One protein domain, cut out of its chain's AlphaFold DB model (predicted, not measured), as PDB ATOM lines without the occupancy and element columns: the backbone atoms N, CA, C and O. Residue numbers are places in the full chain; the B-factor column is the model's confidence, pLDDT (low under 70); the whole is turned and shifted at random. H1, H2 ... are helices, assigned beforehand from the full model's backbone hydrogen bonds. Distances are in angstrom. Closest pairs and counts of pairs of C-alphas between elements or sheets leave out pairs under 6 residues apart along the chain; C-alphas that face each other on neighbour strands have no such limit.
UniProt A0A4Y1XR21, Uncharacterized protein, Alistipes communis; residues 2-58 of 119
ATOM      1  N   LEU A   2       9.761 -43.901 -24.794       86.62
ATOM      2  CA  LEU A   2       8.877 -43.465 -25.886       86.62
ATOM      3  C   LEU A   2       7.384 -43.532 -25.528       86.62
ATOM      4  O   LEU A   2       6.717 -42.506 -25.543       86.62
ATOM      5  N   ARG A   3       6.893 -44.699 -25.078       87.00
ATOM      6  CA  ARG A   3       5.479 -44.913 -24.702       87.00
ATOM      7  C   ARG A   3       4.894 -43.865 -23.747       87.00
ATOM      8  O   ARG A   3       3.704 -43.583 -23.831       87.00
ATOM      9  N   TYR A   4       5.698 -43.323 -22.834       87.50
ATOM     10  CA  TYR A   4       5.209 -42.448 -21.765       87.50
ATOM     11  C   TYR A   4       5.659 -40.994 -21.916       87.50
ATOM     12  O   TYR A   4       4.862 -40.087 -21.700       87.50
ATOM     13  N   GLU A   5       6.912 -40.754 -22.310       87.56
ATOM     14  CA  GLU A   5       7.449 -39.397 -22.466       87.56
ATOM     15  C   GLU A   5       7.143 -38.771 -23.832       87.56
ATOM     16  O   GLU A   5       7.033 -37.545 -23.913       87.56
ATOM     17  N   MET A   6       6.996 -39.589 -24.883       90.50
ATOM     18  CA  MET A   6       6.687 -39.157 -26.256       90.50
ATOM     19  C   MET A   6       5.602 -40.053 -26.881       90.50
ATOM     20  O   MET A   6       5.847 -40.749 -27.871       90.50
ATOM     21  N   PRO A   7       4.383 -40.059 -26.314       88.31
ATOM     22  CA  PRO A   7       3.331 -40.998 -26.698       88.31
ATOM     23  C   PRO A   7       2.867 -40.832 -28.150       88.31
ATOM     24  O   PRO A   7       2.485 -41.820 -28.766       88.31
ATOM     25  N   VAL A   8       2.928 -39.617 -28.709       87.62
ATOM     26  CA  VAL A   8       2.589 -39.366 -30.121       87.62
ATOM     27  C   VAL A   8       3.567 -40.090 -31.040       87.62
ATOM     28  O   VAL A   8       3.144 -40.809 -31.935       87.62
ATOM     29  N   VAL A   9       4.872 -39.974 -30.780       89.75
ATOM     30  CA  VAL A   9       5.881 -40.680 -31.578       89.75
ATOM     31  C   VAL A   9       5.755 -42.185 -31.404       89.75
ATOM     32  O   VAL A   9       5.779 -42.912 -32.388       89.75
ATOM     33  N   TYR A  10       5.567 -42.659 -30.172       89.94
ATOM     34  CA  TYR A  10       5.321 -44.079 -29.933       89.94
ATOM     35  C   TYR A  10       4.115 -44.594 -30.732       89.94
ATOM     36  O   TYR A  10       4.187 -45.666 -31.324       89.94
ATOM     37  N   TYR A  11       3.021 -43.828 -30.768       89.31
ATOM     38  CA  TYR A  11       1.835 -44.169 -31.548       89.31
ATOM     39  C   TYR A  11       2.125 -44.205 -33.054       89.31
ATOM     40  O   TYR A  11       1.729 -45.161 -33.715       89.31
ATOM     41  N   LEU A  12       2.847 -43.213 -33.587       88.31
ATOM     42  CA  LEU A  12       3.221 -43.172 -35.004       88.31
ATOM     43  C   LEU A  12       4.122 -44.347 -35.387       88.31
ATOM     44  O   LEU A  12       3.814 -45.045 -36.344       88.31
ATOM     45  N   LEU A  13       5.171 -44.619 -34.605       88.94
ATOM     46  CA  LEU A  13       6.047 -45.773 -34.822       88.94
ATOM     47  C   LEU A  13       5.252 -47.080 -34.798       88.94
ATOM     48  O   LEU A  13       5.423 -47.921 -35.670       88.94
ATOM     49  N   ARG A  14       4.326 -47.233 -33.848       88.12
ATOM     50  CA  ARG A  14       3.481 -48.429 -33.759       88.12
ATOM     51  C   ARG A  14       2.513 -48.572 -34.933       88.12
ATOM     52  O   ARG A  14       2.177 -49.691 -35.297       88.12
ATOM     53  N   ARG A  15       2.045 -47.462 -35.504       86.62
ATOM     54  CA  ARG A  15       1.172 -47.472 -36.683       86.62
ATOM     55  C   ARG A  15       1.946 -47.772 -37.967       86.62
ATOM     56  O   ARG A  15       1.407 -48.446 -38.829       86.62
ATOM     57  N   LEU A  16       3.175 -47.270 -38.085       83.38
ATOM     58  CA  LEU A  16       4.050 -47.512 -39.238       83.38
ATOM     59  C   LEU A  16       4.642 -48.926 -39.226       83.38
ATOM     60  O   LEU A  16       4.820 -49.525 -40.277       83.38
ATOM     61  N   CYS A  17       4.906 -49.469 -38.039       82.31
ATOM     62  CA  CYS A  17       5.429 -50.817 -37.831       82.31
ATOM     63  C   CYS A  17       4.327 -51.754 -37.302       82.31
ATOM     64  O   CYS A  17       4.540 -52.481 -36.332       82.31
ATOM     65  N   SER A  18       3.121 -51.692 -37.879       74.81
ATOM     66  CA  SER A  18       1.939 -52.394 -37.352       74.81
ATOM     67  C   SER A  18       2.050 -53.919 -37.377       74.81
ATOM     68  O   SER A  18       1.434 -54.582 -36.544       74.81
ATOM     69  N   GLU A  19       2.836 -54.463 -38.305       77.88
ATOM     70  CA  GLU A  19       3.015 -55.908 -38.500       77.88
ATOM     71  C   GLU A  19       4.096 -56.511 -37.590       77.88
ATOM     72  O   GLU A  19       4.175 -57.727 -37.440       77.88
ATOM     73  N   GLN A  20       4.910 -55.680 -36.930       76.38
ATOM     74  CA  GLN A  20       5.968 -56.155 -36.041       76.38
ATOM     75  C   GLN A  20       5.395 -56.525 -34.666       76.38
ATOM     76  O   GLN A  20       5.011 -55.659 -33.870       76.38
ATOM     77  N   GLN A  21       5.347 -57.829 -34.387       77.81
ATOM     78  CA  GLN A  21       5.051 -58.389 -33.068       77.81
ATOM     79  C   GLN A  21       6.182 -59.338 -32.639       77.81
ATOM     80  O   GLN A  21       6.417 -60.328 -33.328       77.81
ATOM     81  N   PRO A  22       6.862 -59.078 -31.505       79.88
ATOM     82  CA  PRO A  22       6.663 -57.944 -30.598       79.88
ATOM     83  C   PRO A  22       7.009 -56.595 -31.255       79.88
ATOM     84  O   PRO A  22       7.825 -56.522 -32.166       79.88
ATOM     85  N   PHE A  23       6.363 -55.513 -30.799       84.50
ATOM     86  CA  PHE A  23       6.652 -54.162 -31.297       84.50
ATOM     87  C   PHE A  23       8.073 -53.738 -30.900       84.50
ATOM     88  O   PHE A  23       8.304 -53.258 -29.783       84.50
ATOM     89  N   GLU A  24       8.995 -53.902 -31.842       86.19
ATOM     90  CA  GLU A  24      10.423 -53.640 -31.708       86.19
ATOM     91  C   GLU A  24      10.919 -52.903 -32.966       86.19
ATOM     92  O   GLU A  24      11.448 -53.515 -33.890       86.19
ATOM     93  N   PRO A  25      10.699 -51.576 -33.057       88.19
ATOM     94  CA  PRO A  25      11.175 -50.808 -34.201       88.19
ATOM     95  C   PRO A  25      12.702 -50.746 -34.176       88.19
ATOM     96  O   PRO A  25      13.264 -50.441 -33.123       88.19
ATOM     97  N   ASP A  26      13.359 -50.955 -35.320       89.75
ATOM     98  CA  ASP A  26      14.822 -50.878 -35.453       89.75
ATOM     99  C   ASP A  26      15.378 -49.607 -34.777       89.75
ATOM    100  O   ASP A  26      14.827 -48.505 -34.914       89.75
ATOM    101  N   TRP A  27      16.466 -49.751 -34.015       91.50
ATOM    102  CA  TRP A  27      17.065 -48.644 -33.269       91.50
ATOM    103  C   TRP A  27      17.439 -47.461 -34.174       91.50
ATOM    104  O   TRP A  27      17.327 -46.314 -33.738       91.50
ATOM    105  N   ARG A  28      17.796 -47.707 -35.441       93.25
ATOM    106  CA  ARG A  28      18.100 -46.679 -36.450       93.25
ATOM    107  C   ARG A  28      16.873 -45.838 -36.780       93.25
ATOM    108  O   ARG A  28      16.995 -44.633 -36.979       93.25
ATOM    109  N   VAL A  29      15.683 -46.442 -36.792       91.69
ATOM    110  CA  VAL A  29      14.414 -45.720 -36.983       91.69
ATOM    111  C   VAL A  29      14.140 -44.831 -35.774       91.69
ATOM    112  O   VAL A  29      13.810 -43.653 -35.924       91.69
ATOM    113  N   VAL A  30      14.319 -45.366 -34.562       90.56
ATOM    114  CA  VAL A  30      14.155 -44.593 -33.321       90.56
ATOM    115  C   VAL A  30      15.135 -43.419 -33.272       90.56
ATOM    116  O   VAL A  30      14.745 -42.309 -32.902       90.56
ATOM    117  N   ASP A  31      16.383 -43.649 -33.667       92.94
ATOM    118  CA  ASP A  31      17.431 -42.638 -33.721       92.94
ATOM    119  C   ASP A  31      17.157 -41.566 -34.787       92.94
ATOM    120  O   ASP A  31      17.218 -40.374 -34.489       92.94
ATOM    121  N   ALA A  32      16.745 -41.949 -35.997       93.00
ATOM    122  CA  ALA A  32      16.365 -40.999 -37.044       93.00
ATOM    123  C   ALA A  32      15.242 -40.058 -36.575       93.00
ATOM    124  O   ALA A  32      15.337 -38.835 -36.726       93.00
ATOM    125  N   VAL A  33      14.214 -40.604 -35.917       90.94
ATOM    126  CA  VAL A  33      13.137 -39.796 -35.327       90.94
ATOM    127  C   VAL A  33      13.658 -38.904 -34.200       90.94
ATOM    128  O   VAL A  33      13.245 -37.747 -34.090       90.94
ATOM    129  N   ALA A  34      14.575 -39.407 -33.371       90.12
ATOM    130  CA  ALA A  34      15.184 -38.630 -32.298       90.12
ATOM    131  C   ALA A  34      15.974 -37.426 -32.824       90.12
ATOM    132  O   ALA A  34      15.830 -36.328 -32.281       90.12
ATOM    133  N   ARG A  35      16.765 -37.612 -33.888       90.62
ATOM    134  CA  ARG A  35      17.547 -36.544 -34.531       90.62
ATOM    135  C   ARG A  35      16.656 -35.511 -35.224       90.62
ATOM    136  O   ARG A  35      16.945 -34.320 -35.148       90.62
ATOM    137  N   ALA A  36      15.572 -35.950 -35.864       91.25
ATOM    138  CA  ALA A  36      14.636 -35.063 -36.558       91.25
ATOM    139  C   ALA A  36      13.714 -34.279 -35.601       91.25
ATOM    140  O   ALA A  36      13.212 -33.203 -35.936       91.25
ATOM    141  N   SER A  37      13.460 -34.813 -34.406       88.19
ATOM    142  CA  SER A  37      12.524 -34.226 -33.452       88.19
ATOM    143  C   SER A  37      13.116 -33.051 -32.666       88.19
ATOM    144  O   SER A  37      14.234 -33.095 -32.156       88.19
ATOM    145  N   LYS A  38      12.295 -32.015 -32.451       87.62
ATOM    146  CA  LYS A  38      12.604 -30.891 -31.547       87.62
ATOM    147  C   LYS A  38      12.245 -31.170 -30.077       87.62
ATOM    148  O   LYS A  38      12.476 -30.312 -29.228       87.62
ATOM    149  N   ASP A  39      11.678 -32.337 -29.751       88.88
ATOM    150  CA  ASP A  39      11.285 -32.676 -28.375       88.88
ATOM    151  C   ASP A  39      12.530 -32.861 -27.473       88.88
ATOM    152  O   ASP A  39      13.367 -33.732 -27.736       88.88
ATOM    153  N   PRO A  40      12.664 -32.100 -26.369       88.88
ATOM    154  CA  PRO A  40      13.825 -32.180 -25.487       88.88
ATOM    155  C   PRO A  40      13.983 -33.537 -24.784       88.88
ATOM    156  O   PRO A  40      15.082 -33.849 -24.320       88.88
ATOM    157  N   SER A  41      12.944 -34.381 -24.720       90.44
ATOM    158  CA  SER A  41      13.065 -35.737 -24.160       90.44
ATOM    159  C   SER A  41      14.099 -36.598 -24.892       90.44
ATOM    160  O   SER A  41      14.715 -37.443 -24.244       90.44
ATOM    161  N   TYR A  42      14.351 -36.358 -26.185       91.00
ATOM    162  CA  TYR A  42      15.391 -37.061 -26.953       91.00
ATOM    163  C   TYR A  42      16.818 -36.664 -26.547       91.00
ATOM    164  O   TYR A  42      17.762 -37.425 -26.742       91.00
ATOM    165  N   ARG A  43      16.990 -35.483 -25.944       89.88
ATOM    166  CA  ARG A  43      18.299 -34.965 -25.513       89.88
ATOM    167  C   ARG A  43      18.660 -35.375 -24.087       89.88
ATOM    168  O   ARG A  43      19.774 -35.116 -23.645       89.88
ATOM    169  N   LYS A  44      17.740 -36.014 -23.355       91.81
ATOM    170  CA  LYS A  44      18.001 -36.480 -21.990       91.81
ATOM    171  C   LYS A  44      19.135 -37.517 -22.000       91.81
ATOM    172  O   LYS A  44      19.040 -38.475 -22.769       91.81
ATOM    173  N   PRO A  45      20.124 -37.435 -21.088       94.06
ATOM    174  CA  PRO A  45      21.198 -38.430 -20.993       94.06
ATOM    175  C   PRO A  45      20.672 -39.864 -20.867       94.06
ATOM    176  O   PRO A  45      21.136 -40.779 -21.535       94.06
ATOM    177  N   LYS A  46      19.598 -40.046 -20.086       90.69
ATOM    178  CA  LYS A  46      18.915 -41.336 -19.925       90.69
ATOM    179  C   LYS A  46      18.368 -41.903 -21.241       90.69
ATOM    180  O   LYS A  46      18.289 -43.118 -21.373       90.69
ATOM    181  N   PHE A  47      17.929 -41.046 -22.168       91.81
ATOM    182  CA  PHE A  47      17.420 -41.484 -23.470       91.81
ATOM    183  C   PHE A  47      18.557 -41.971 -24.351       91.81
ATOM    184  O   PHE A  47      18.474 -43.090 -24.843       91.81
ATOM    185  N   ARG A  48      19.626 -41.176 -24.466       92.06
ATOM    186  CA  ARG A  48      20.823 -41.543 -25.232       92.06
ATOM    187  C   ARG A  48      21.419 -42.858 -24.750       92.06
ATOM    188  O   ARG A  48      21.554 -43.770 -25.549       92.06
ATOM    189  N   ARG A  49      21.587 -43.011 -23.433       92.25
ATOM    190  CA  ARG A  49      22.062 -44.263 -22.835       92.25
ATOM    191  C   ARG A  49      21.209 -45.473 -23.235       92.25
ATOM    192  O   ARG A  49      21.748 -46.504 -23.601       92.25
ATOM    193  N   TYR A  50      19.877 -45.357 -23.194       90.19
ATOM    194  CA  TYR A  50      19.006 -46.464 -23.611       90.19
ATOM    195  C   TYR A  50      19.045 -46.735 -25.115       90.19
ATOM    196  O   TYR A  50      18.837 -47.872 -25.514       90.19
ATOM    197  N   LEU A  51      19.266 -45.715 -25.945       91.88
ATOM    198  CA  LEU A  51      19.407 -45.894 -27.389       91.88
ATOM    199  C   LEU A  51      20.750 -46.553 -27.741       91.88
ATOM    200  O   LEU A  51      20.787 -47.425 -28.598       91.88
ATOM    201  N   GLU A  52      21.822 -46.196 -27.034       93.06
ATOM    202  CA  GLU A  52      23.140 -46.835 -27.144       93.06
ATOM    203  C   GLU A  52      23.094 -48.302 -26.693       93.06
ATOM    204  O   GLU A  52      23.566 -49.178 -27.413       93.06
ATOM    205  N   GLU A  53      22.476 -48.592 -25.541       91.94
ATOM    206  CA  GLU A  53      22.192 -49.969 -25.099       91.94
ATOM    207  C   GLU A  53      21.387 -50.725 -26.164       91.94
ATOM    208  O   GLU A  53      21.777 -51.820 -26.556       91.94
ATOM    209  N   TYR A  54      20.327 -50.110 -26.707       91.19
ATOM    210  CA  TYR A  54      19.517 -50.730 -27.754       91.19
ATOM    211  C   TYR A  54      20.335 -51.042 -29.022       91.19
ATOM    212  O   TYR A  54      20.191 -52.112 -29.605       91.19
ATOM    213  N   SER A  55      21.233 -50.142 -29.429       93.00
ATOM    214  CA  SER A  55      22.062 -50.337 -30.626       93.00
ATOM    215  C   SER A  55      23.070 -51.483 -30.508       93.00
ATOM    216  O   SER A  55      23.412 -52.088 -31.521       93.00
ATOM    217  N   ARG A  56      23.545 -51.776 -29.289       92.88
ATOM    218  CA  ARG A  56      24.548 -52.820 -29.029       92.88
ATOM    219  C   ARG A  56      23.907 -54.171 -28.753       92.88
ATOM    220  O   ARG A  56      24.344 -55.173 -29.303       92.88
ATOM    221  N   ASP A  57      22.872 -54.172 -27.918       90.00
ATOM    222  CA  ASP A  57      22.364 -55.388 -27.281       90.00
ATOM    223  C   ASP A  57      20.958 -55.781 -27.771       90.00
ATOM    224  O   ASP A  57      20.387 -56.761 -27.290       90.00
ATOM    225  N   GLY A  58      20.362 -55.017 -28.696       87.12
ATOM    226  CA  GLY A  58      18.951 -55.169 -29.061       87.12
ATOM    227  C   GLY A  58      18.017 -54.685 -27.946       87.12
ATOM    228  O   GLY A  58      18.454 -54.043 -26.980       87.12
TER     229      GLY A  58
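Overview. This is residues 2 to 58 of the 119 residues of an uncharacterized protein of Alistipes communis (UniProt A0A4Y1XR21). H5, the longest helix, and H3 run side by side in opposite directions, touching through part of H5, with short H4 at the turn between them; H2, with short H1 at its corner, stands off near H3. The printed part has 57 residues with five named helices, H1 to H5 in order, and no named strand: all helix. It is compact, radius of gyration of the C-alphas 11.0 A, spanning 30 by 25 by 19 A.

Arrangement. Start at H5, residues 45 to 57: its residues 51 to 55 alone touch H3, residues 27 to 36, at a shallow tilt of 30 degrees, opposite ways; closest are C-alphas 27 and 55, 5.9 A. H4, residues 40 to 43, is close but not clearly touching H3, C-alphas 34 and 42 closest at 5.6 A. H2, residues 7 to 16, and H3 are near each other, closest C-alphas 8.2 A. H1, residues 2 to 5, touches H2 only at the corner, C-alphas 3 and 10 closest at 5.3 A. In H2, H3 and H5 every O i to N i+4 pair is within hydrogen-bond range; H1 and H4 are too short for one.

Along the chain. Find C-alpha 45 at (21.198, -38.430, -20.993); H5 runs 18.1 A to C-alpha 57 at (22.364, -55.388, -27.281). H3 measures 14.2 A, H2 14.1 A.

Size, cuts and confidence. C-alphas 19 and 45 are farthest apart, 30.7 A. The printed part has no cut, no link is long, and no printed residue is under 70 in pLDDT.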